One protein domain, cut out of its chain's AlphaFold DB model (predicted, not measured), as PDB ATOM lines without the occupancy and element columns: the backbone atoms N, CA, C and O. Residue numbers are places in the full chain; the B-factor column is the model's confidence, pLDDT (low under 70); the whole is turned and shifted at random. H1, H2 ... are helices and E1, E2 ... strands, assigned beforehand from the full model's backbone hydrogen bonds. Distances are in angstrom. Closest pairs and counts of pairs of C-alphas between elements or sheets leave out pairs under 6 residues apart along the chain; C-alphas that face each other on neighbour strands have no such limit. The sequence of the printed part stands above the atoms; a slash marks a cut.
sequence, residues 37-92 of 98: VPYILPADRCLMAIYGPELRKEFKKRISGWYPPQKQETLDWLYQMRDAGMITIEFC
ATOM      1  N   VAL A  37     251.148 325.714 245.128       84.62
ATOM      2  CA  VAL A  37     250.245 326.442 246.015       84.62
ATOM      3  C   VAL A  37     250.220 325.732 247.373       84.62
ATOM      4  O   VAL A  37     249.857 324.553 247.429       84.62
ATOM      5  N   PRO A  38     250.573 326.414 248.480       87.88
ATOM      6  CA  PRO A  38     250.558 325.805 249.805       87.88
ATOM      7  C   PRO A  38     249.138 325.417 250.235       87.88
ATOM      8  O   PRO A  38     248.140 325.961 249.757       87.88
ATOM      9  N   TYR A  39     249.035 324.494 251.199       88.12
ATOM     10  CA  TYR A  39     247.730 324.078 251.723       88.12
ATOM     11  C   TYR A  39     246.950 325.260 252.313       88.12
ATOM     12  O   TYR A  39     245.755 325.385 252.041       88.12
ATOM     13  N   ILE A  40     247.620 326.140 253.066       91.44
ATOM     14  CA  ILE A  40     247.045 327.406 253.534       91.44
ATOM     15  C   ILE A  40     247.158 328.424 252.400       91.44
ATOM     16  O   ILE A  40     248.258 328.850 252.059       91.44
ATOM     17  N   LEU A  41     246.020 328.799 251.821       91.06
ATOM     18  CA  LEU A  41     245.952 329.672 250.658       91.06
ATOM     19  C   LEU A  41     246.417 331.104 250.988       91.06
ATOM     20  O   LEU A  41     245.884 331.722 251.914       91.06
ATOM     21  N   PRO A  42     247.378 331.651 250.222       88.31
ATOM     22  CA  PRO A  42     247.860 333.012 250.412       88.31
ATOM     23  C   PRO A  42     246.835 334.035 249.907       88.31
ATOM     24  O   PRO A  42     246.481 334.057 248.726       88.31
ATOM     25  N   ALA A  43     246.385 334.922 250.797       86.75
ATOM     26  CA  ALA A  43     245.427 335.981 250.465       86.75
ATOM     27  C   ALA A  43     246.048 337.154 249.671       86.75
ATOM     28  O   ALA A  43     245.322 338.011 249.158       86.75
ATOM     29  N   ASP A  44     247.378 337.195 249.573       86.31
ATOM     30  CA  ASP A  44     248.203 338.249 248.970       86.31
ATOM     31  C   ASP A  44     248.744 337.894 247.573       86.31
ATOM     32  O   ASP A  44     249.422 338.701 246.938       86.31
ATOM     33  N   ARG A  45     248.426 336.705 247.054       86.69
ATOM     34  CA  ARG A  45     248.903 336.194 245.759       86.69
ATOM     35  C   ARG A  45     247.731 335.846 244.851       86.69
ATOM     36  O   ARG A  45     246.690 335.426 245.326       86.69
ATOM     37  N   CYS A  46     247.888 335.999 243.536       89.69
ATOM     38  CA  CYS A  46     246.819 335.637 242.602       89.69
ATOM     39  C   CYS A  46     246.655 334.115 242.531       89.69
ATOM     40  O   CYS A  46     247.622 333.409 242.233       89.69
ATOM     41  N   LEU A  47     245.434 333.634 242.759       91.56
ATOM     42  CA  LEU A  47     245.077 332.217 242.705       91.56
ATOM     43  C   LEU A  47     244.136 331.941 241.535       91.56
ATOM     44  O   LEU A  47     243.297 332.766 241.182       91.56
ATOM     45  N   MET A  48     244.235 330.755 240.955       91.50
ATOM     46  CA  MET A  48     243.337 330.261 239.921       91.50
ATOM     47  C   MET A  48     242.967 328.814 240.226       91.50
ATOM     48  O   MET A  48     243.792 328.019 240.664       91.50
ATOM     49  N   ALA A  49     241.715 328.463 239.959       91.44
ATOM     50  CA  ALA A  49     241.228 327.104 240.086       91.44
ATOM     51  C   ALA A  49     241.186 326.443 238.709       91.44
ATOM     52  O   ALA A  49     240.692 326.997 237.720       91.44
ATOM     53  N   ILE A  50     241.690 325.222 238.663       90.12
ATOM     54  CA  ILE A  50     241.664 324.352 237.506       90.12
ATOM     55  C   ILE A  50     240.659 323.249 237.799       90.12
ATOM     56  O   ILE A  50     240.788 322.514 238.776       90.12
ATOM     57  N   TYR A  51     239.652 323.111 236.940       90.75
ATOM     58  CA  TYR A  51     238.634 322.086 237.135       90.75
ATOM     59  C   TYR A  51     239.230 320.679 237.098       90.75
ATOM     60  O   TYR A  51     240.110 320.388 236.280       90.75
ATOM     61  N   GLY A  52     238.716 319.798 237.953       87.38
ATOM     62  CA  GLY A  52     238.988 318.368 237.927       87.38
ATOM     63  C   GLY A  52     238.300 317.656 236.752       87.38
ATOM     64  O   GLY A  52     237.526 318.267 236.009       87.38
ATOM     65  N   PRO A  53     238.576 316.356 236.543       86.56
ATOM     66  CA  PRO A  53     238.078 315.597 235.393       86.56
ATOM     67  C   PRO A  53     236.555 315.610 235.223       86.56
ATOM     68  O   PRO A  53     236.080 315.603 234.090       86.56
ATOM     69  N   GLU A  54     235.800 315.634 236.321       86.12
ATOM     70  CA  GLU A  54     234.334 315.652 236.293       86.12
ATOM     71  C   GLU A  54     233.807 316.990 235.781       86.12
ATOM     72  O   GLU A  54     233.129 317.035 234.754       86.12
ATOM     73  N   LEU A  55     234.223 318.092 236.410       86.25
ATOM     74  CA  LEU A  55     233.811 319.440 236.019       86.25
ATOM     75  C   LEU A  55     234.311 319.826 234.624       86.25
ATOM     76  O   LEU A  55     233.643 320.580 233.930       86.25
ATOM     77  N   ARG A  56     235.435 319.273 234.151       87.31
ATOM     78  CA  ARG A  56     235.922 319.486 232.773       87.31
ATOM     79  C   ARG A  56     235.011 318.918 231.683       87.31
ATOM     80  O   ARG A  56     235.168 319.303 230.526       87.31
ATOM     81  N   LYS A  57     234.133 317.963 232.008       85.69
ATOM     82  CA  LYS A  57     233.158 317.424 231.045       85.69
ATOM     83  C   LYS A  57     232.013 318.406 230.811       85.69
ATOM     84  O   LYS A  57     231.502 318.480 229.700       85.69
ATOM     85  N   GLU A  58     231.639 319.145 231.848       86.25
ATOM     86  CA  GLU A  58     230.522 320.091 231.840       86.25
ATOM     87  C   GLU A  58     230.976 321.521 231.504       86.25
ATOM     88  O   GLU A  58     230.312 322.247 230.767       86.25
ATOM     89  N   PHE A  59     232.165 321.903 231.970       83.31
ATOM     90  CA  PHE A  59     232.741 323.235 231.830       83.31
ATOM     91  C   PHE A  59     234.090 323.188 231.100       83.31
ATOM     92  O   PHE A  59     234.844 322.216 231.170       83.31
ATOM     93  N   LYS A  60     234.458 324.277 230.411       77.25
ATOM     94  CA  LYS A  60     235.816 324.421 229.849       77.25
ATOM     95  C   LYS A  60     236.858 324.365 230.973       77.25
ATOM     96  O   LYS A  60     236.577 324.777 232.085       77.25
ATOM     97  N   LYS A  61     238.087 323.930 230.670       73.94
ATOM     98  CA  LYS A  61     239.143 323.576 231.650       73.94
ATOM     99  C   LYS A  61     239.465 324.583 232.777       73.94
ATOM    100  O   LYS A  61     240.114 324.160 233.730       73.94
ATOM    101  N   ARG A  62     239.125 325.873 232.665       70.94
ATOM    102  CA  ARG A  62     239.665 326.934 233.541       70.94
ATOM    103  C   ARG A  62     238.593 327.838 234.136       70.94
ATOM    104  O   ARG A  62     237.620 328.169 233.459       70.94
ATOM    105  N   ILE A  63     238.869 328.292 235.357       80.38
ATOM    106  CA  ILE A  63     238.178 329.392 236.028       80.38
ATOM    107  C   ILE A  63     239.044 330.652 235.925       80.38
ATOM    108  O   ILE A  63     240.268 330.560 235.844       80.38
ATOM    109  N   SER A  64     238.419 331.828 235.890       80.00
ATOM    110  CA  SER A  64     239.129 333.109 235.954       80.00
ATOM    111  C   SER A  64     239.944 333.223 237.246       80.00
ATOM    112  O   SER A  64     239.486 332.800 238.303       80.00
ATOM    113  N   GLY A  65     241.143 333.806 237.161       88.12
ATOM    114  CA  GLY A  65     241.981 334.057 238.334       88.12
ATOM    115  C   GLY A  65     241.368 335.091 239.282       88.12
ATOM    116  O   GLY A  65     240.726 336.050 238.845       88.12
ATOM    117  N   TRP A  66     241.599 334.901 240.578       91.12
ATOM    118  CA  TRP A  66     241.231 335.826 241.642       91.12
ATOM    119  C   TRP A  66     242.461 336.599 242.098       91.12
ATOM    120  O   TRP A  66     243.451 336.024 242.554       91.12
ATOM    121  N   TYR A  67     242.383 337.920 241.977       90.00
ATOM    122  CA  TYR A  67     243.458 338.831 242.345       90.00
ATOM    123  C   TYR A  67     243.315 339.269 243.809       90.00
ATOM    124  O   TYR A  67     242.190 339.440 244.286       90.00
ATOM    125  N   PRO A  68     244.431 339.462 244.531       88.38
ATOM    126  CA  PRO A  68     244.402 339.972 245.894       88.38
ATOM    127  C   PRO A  68     243.875 341.426 245.958       88.38
ATOM    128  O   PRO A  68     244.033 342.178 244.993       88.38
ATOM    129  N   PRO A  69     243.302 341.856 247.099       85.75
ATOM    130  CA  PRO A  69     243.004 341.032 248.267       85.75
ATOM    131  C   PRO A  69     241.802 340.116 248.003       85.75
ATOM    132  O   PRO A  69     240.771 340.543 247.482       85.75
ATOM    133  N   GLN A  70     241.927 338.848 248.383       88.62
ATOM    134  CA  GLN A  70     240.837 337.887 248.247       88.62
ATOM    135  C   GLN A  70     239.866 338.021 249.419       88.62
ATOM    136  O   GLN A  70     240.272 338.195 250.568       88.62
ATOM    137  N   LYS A  71     238.568 337.927 249.128       91.56
ATOM    138  CA  LYS A  71     237.536 337.869 250.168       91.56
ATOM    139  C   LYS A  71     237.572 336.505 250.855       91.56
ATOM    140  O   LYS A  71     237.852 335.503 250.197       91.56
ATOM    141  N   GLN A  72     237.199 336.454 252.136       91.19
ATOM    142  CA  GLN A  72     237.098 335.194 252.886       91.19
ATOM    143  C   GLN A  72     236.191 334.181 252.172       91.19
ATOM    144  O   GLN A  72     236.581 333.039 251.999       91.19
ATOM    145  N   GLU A  73     235.057 334.632 251.630       93.06
ATOM    146  CA  GLU A  73     234.131 333.804 250.842       93.06
ATOM    147  C   GLU A  73     234.809 333.118 249.642       93.06
ATOM    148  O   GLU A  73     234.500 331.977 249.309       93.06
ATOM    149  N   THR A  74     235.748 333.808 248.980       91.88
ATOM    150  CA  THR A  74     236.518 333.240 247.865       91.88
ATOM    151  C   THR A  74     237.478 332.167 248.361       91.88
ATOM    152  O   THR A  74     237.556 331.101 247.757       91.88
ATOM    153  N   LEU A  75     238.183 332.428 249.465       93.31
ATOM    154  CA  LEU A  75     239.092 331.460 250.075       93.31
ATOM    155  C   LEU A  75     238.330 330.221 250.558       93.31
ATOM    156  O   LEU A  75     238.731 329.107 250.234       93.31
ATOM    157  N   ASP A  76     237.209 330.406 251.252       94.69
ATOM    158  CA  ASP A  76     236.358 329.325 251.758       94.69
ATOM    159  C   ASP A  76     235.847 328.438 250.620       94.69
ATOM    160  O   ASP A  76     235.932 327.211 250.696       94.69
ATOM    161  N   TRP A  77     235.379 329.048 249.526       93.94
ATOM    162  CA  TRP A  77     234.952 328.306 248.341       93.94
ATOM    163  C   TRP A  77     236.105 327.509 247.713       93.94
ATOM    164  O   TRP A  77     235.932 326.343 247.354       93.94
ATOM    165  N   LEU A  78     237.300 328.104 247.615       93.88
ATOM    166  CA  LEU A  78     238.491 327.428 247.095       93.88
ATOM    167  C   LEU A  78     238.887 326.224 247.960       93.88
ATOM    168  O   LEU A  78     239.171 325.158 247.411       93.88
ATOM    169  N   TYR A  79     238.862 326.367 249.288       95.25
ATOM    170  CA  TYR A  79     239.086 325.259 250.219       95.25
ATOM    171  C   TYR A  79     238.060 324.147 250.018       95.25
ATOM    172  O   TYR A  79     238.439 323.009 249.751       95.25
ATOM    173  N   GLN A  80     236.768 324.481 250.061       95.94
ATOM    174  CA  GLN A  80     235.688 323.505 249.938       95.94
ATOM    175  C   GLN A  80     235.800 322.688 248.644       95.94
ATOM    176  O   GLN A  80     235.674 321.463 248.661       95.94
ATOM    177  N   MET A  81     236.054 323.352 247.517       94.19
ATOM    178  CA  MET A  81     236.135 322.690 246.216       94.19
ATOM    179  C   MET A  81     237.415 321.861 246.055       94.19
ATOM    180  O   MET A  81     237.375 320.805 245.419       94.19
ATOM    181  N   ARG A  82     238.545 322.320 246.612       93.00
ATOM    182  CA  ARG A  82     239.806 321.565 246.614       93.00
ATOM    183  C   ARG A  82     239.687 320.308 247.465       93.00
ATOM    184  O   ARG A  82     240.061 319.234 247.006       93.00
ATOM    185  N   ASP A  83     239.149 320.435 248.672       94.25
ATOM    186  CA  ASP A  83     239.041 319.331 249.627       94.25
ATOM    187  C   ASP A  83     238.013 318.286 249.156       94.25
ATOM    188  O   ASP A  83     238.178 317.092 249.397       94.25
ATOM    189  N   ALA A  84     237.004 318.713 248.388       93.56
ATOM    190  CA  ALA A  84     236.094 317.823 247.667       93.56
ATOM    191  C   ALA A  84     236.723 317.150 246.425       93.56
ATOM    192  O   ALA A  84     236.065 316.348 245.768       93.56
ATOM    193  N   GLY A  85     237.967 317.481 246.057       91.31
ATOM    194  CA  GLY A  85     238.649 316.942 244.874       91.31
ATOM    195  C   GLY A  85     238.107 317.463 243.536       91.31
ATOM    196  O   GLY A  85     238.449 316.938 242.475       91.31
ATOM    197  N   MET A  86     237.270 318.503 243.565       91.94
ATOM    198  CA  MET A  86     236.588 319.037 242.385       91.94
ATOM    199  C   MET A  86     237.485 319.968 241.563       91.94
ATOM    200  O   MET A  86     237.283 320.117 240.354       91.94
ATOM    201  N   ILE A  87     238.477 320.596 242.201       92.38
ATOM    202  CA  ILE A  87     239.449 321.496 241.569       92.38
ATOM    203  C   ILE A  87     240.870 321.230 242.071       92.38
ATOM    204  O   ILE A  87     241.073 320.723 243.172       92.38
ATOM    205  N   THR A  88     241.857 321.665 241.293       91.56
ATOM    206  CA  THR A  88     243.213 321.958 241.773       91.56
ATOM    207  C   THR A  88     243.425 323.469 241.780       91.56
ATOM    208  O   THR A  88     242.804 324.183 240.992       91.56
ATOM    209  N   ILE A  89     244.275 323.979 242.672       91.00
ATOM    210  CA  ILE A  89     244.571 325.415 242.770       91.00
ATOM    211  C   ILE A  89     246.000 325.646 242.291       91.00
ATOM    212  O   ILE A  89     246.913 324.923 242.675       91.00
ATOM    213  N   GLU A  90     246.169 326.653 241.449       90.56
ATOM    214  CA  GLU A  90     247.433 327.092 240.869       90.56
ATOM    215  C   GLU A  90     247.601 328.595 241.116       90.56
ATOM    216  O   GLU A  90     246.615 329.314 241.318       90.56
ATOM    217  N   PHE A  91     248.833 329.099 241.090       90.00
ATOM    218  CA  PHE A  91     249.016 330.542 241.030       90.00
ATOM    219  C   PHE A  91     248.666 331.049 239.627       90.00
ATOM    220  O   PHE A  91     248.870 330.374 238.621       90.00
ATOM    221  N   CYS A  92     248.166 332.277 239.508       86.44
ATOM    222  CA  CYS A  92     247.899 332.832 238.176       86.44
ATOM    223  C   CYS A  92     249.182 332.967 237.330       86.44
ATOM    224  O   CYS A  92     249.108 332.951 236.104       86.44
TER     225      CYS A  92
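What this domain is: This is residues 37 to 92 of the 98 residues of an uncharacterized protein of Rhodospirillaceae bacterium (UniProt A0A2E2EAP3). A small ribbon of two antiparallel strands, E1 and E2, has the longest helix, H2, over one face. The short helix H1 lies at one end of the long axis, and residues 59 to 71 lead back from it past E1 to H2. The printed part has 56 residues, with E1, H1, H2 and E2 in this order along the chain. The class is mixed, helices and strands, with 26 residues, under half, in named elements. The whole is compact, with a radius of gyration of the C-alphas of 10.8 A, and elongated, spanning 31 by 19 by 18 A.

Where its parts are: Strand E1, residues 47 to 51, begins with C-alpha 47 at (245.077, 332.217, 242.705) and is 13.2 A long from first to last C-alpha. Strand E2, residues 87 to 91, is also 13.2 A long and ends with C-alpha 91 at (249.016, 330.542, 241.030). Helix H2, residues 72 to 83, measures 16.3 A, with C-alpha 72 at (237.098, 335.194, 252.886). Helix H1, residues 55 to 58, measures 5.4 A.

How they stand to each other: E1 and E2 are antiparallel neighbours, with 148 degrees between their N-to-C directions. N 48 and O 90, 2.8 A apart, and N 88 and O 50, 2.9 A apart, are within hydrogen-bond range. The closest C-alphas of H2 and E2 are those of Met 81 and Ile 87, 5.8 A apart. Those of H2 and E1 are of Leu 78 and Ala 49, 7.5 A apart. H1 is apart from H2, and only just apart from E2, at 8.2 A. In H2 every O i to N i+4 pair is within hydrogen-bond range; H1 is too short for such a pair.

The domain as a whole: The C-alphas farthest apart, those of Asp 44 and Lys 57, are 31.3 A from each other. The printed part has no cut. The link from H1 to H2 is long, with 13 residues; those from E1 to H1 and from H2 to E2 are tight. The mean pLDDT of the printed part is 88.8, and no printed residue is under 70.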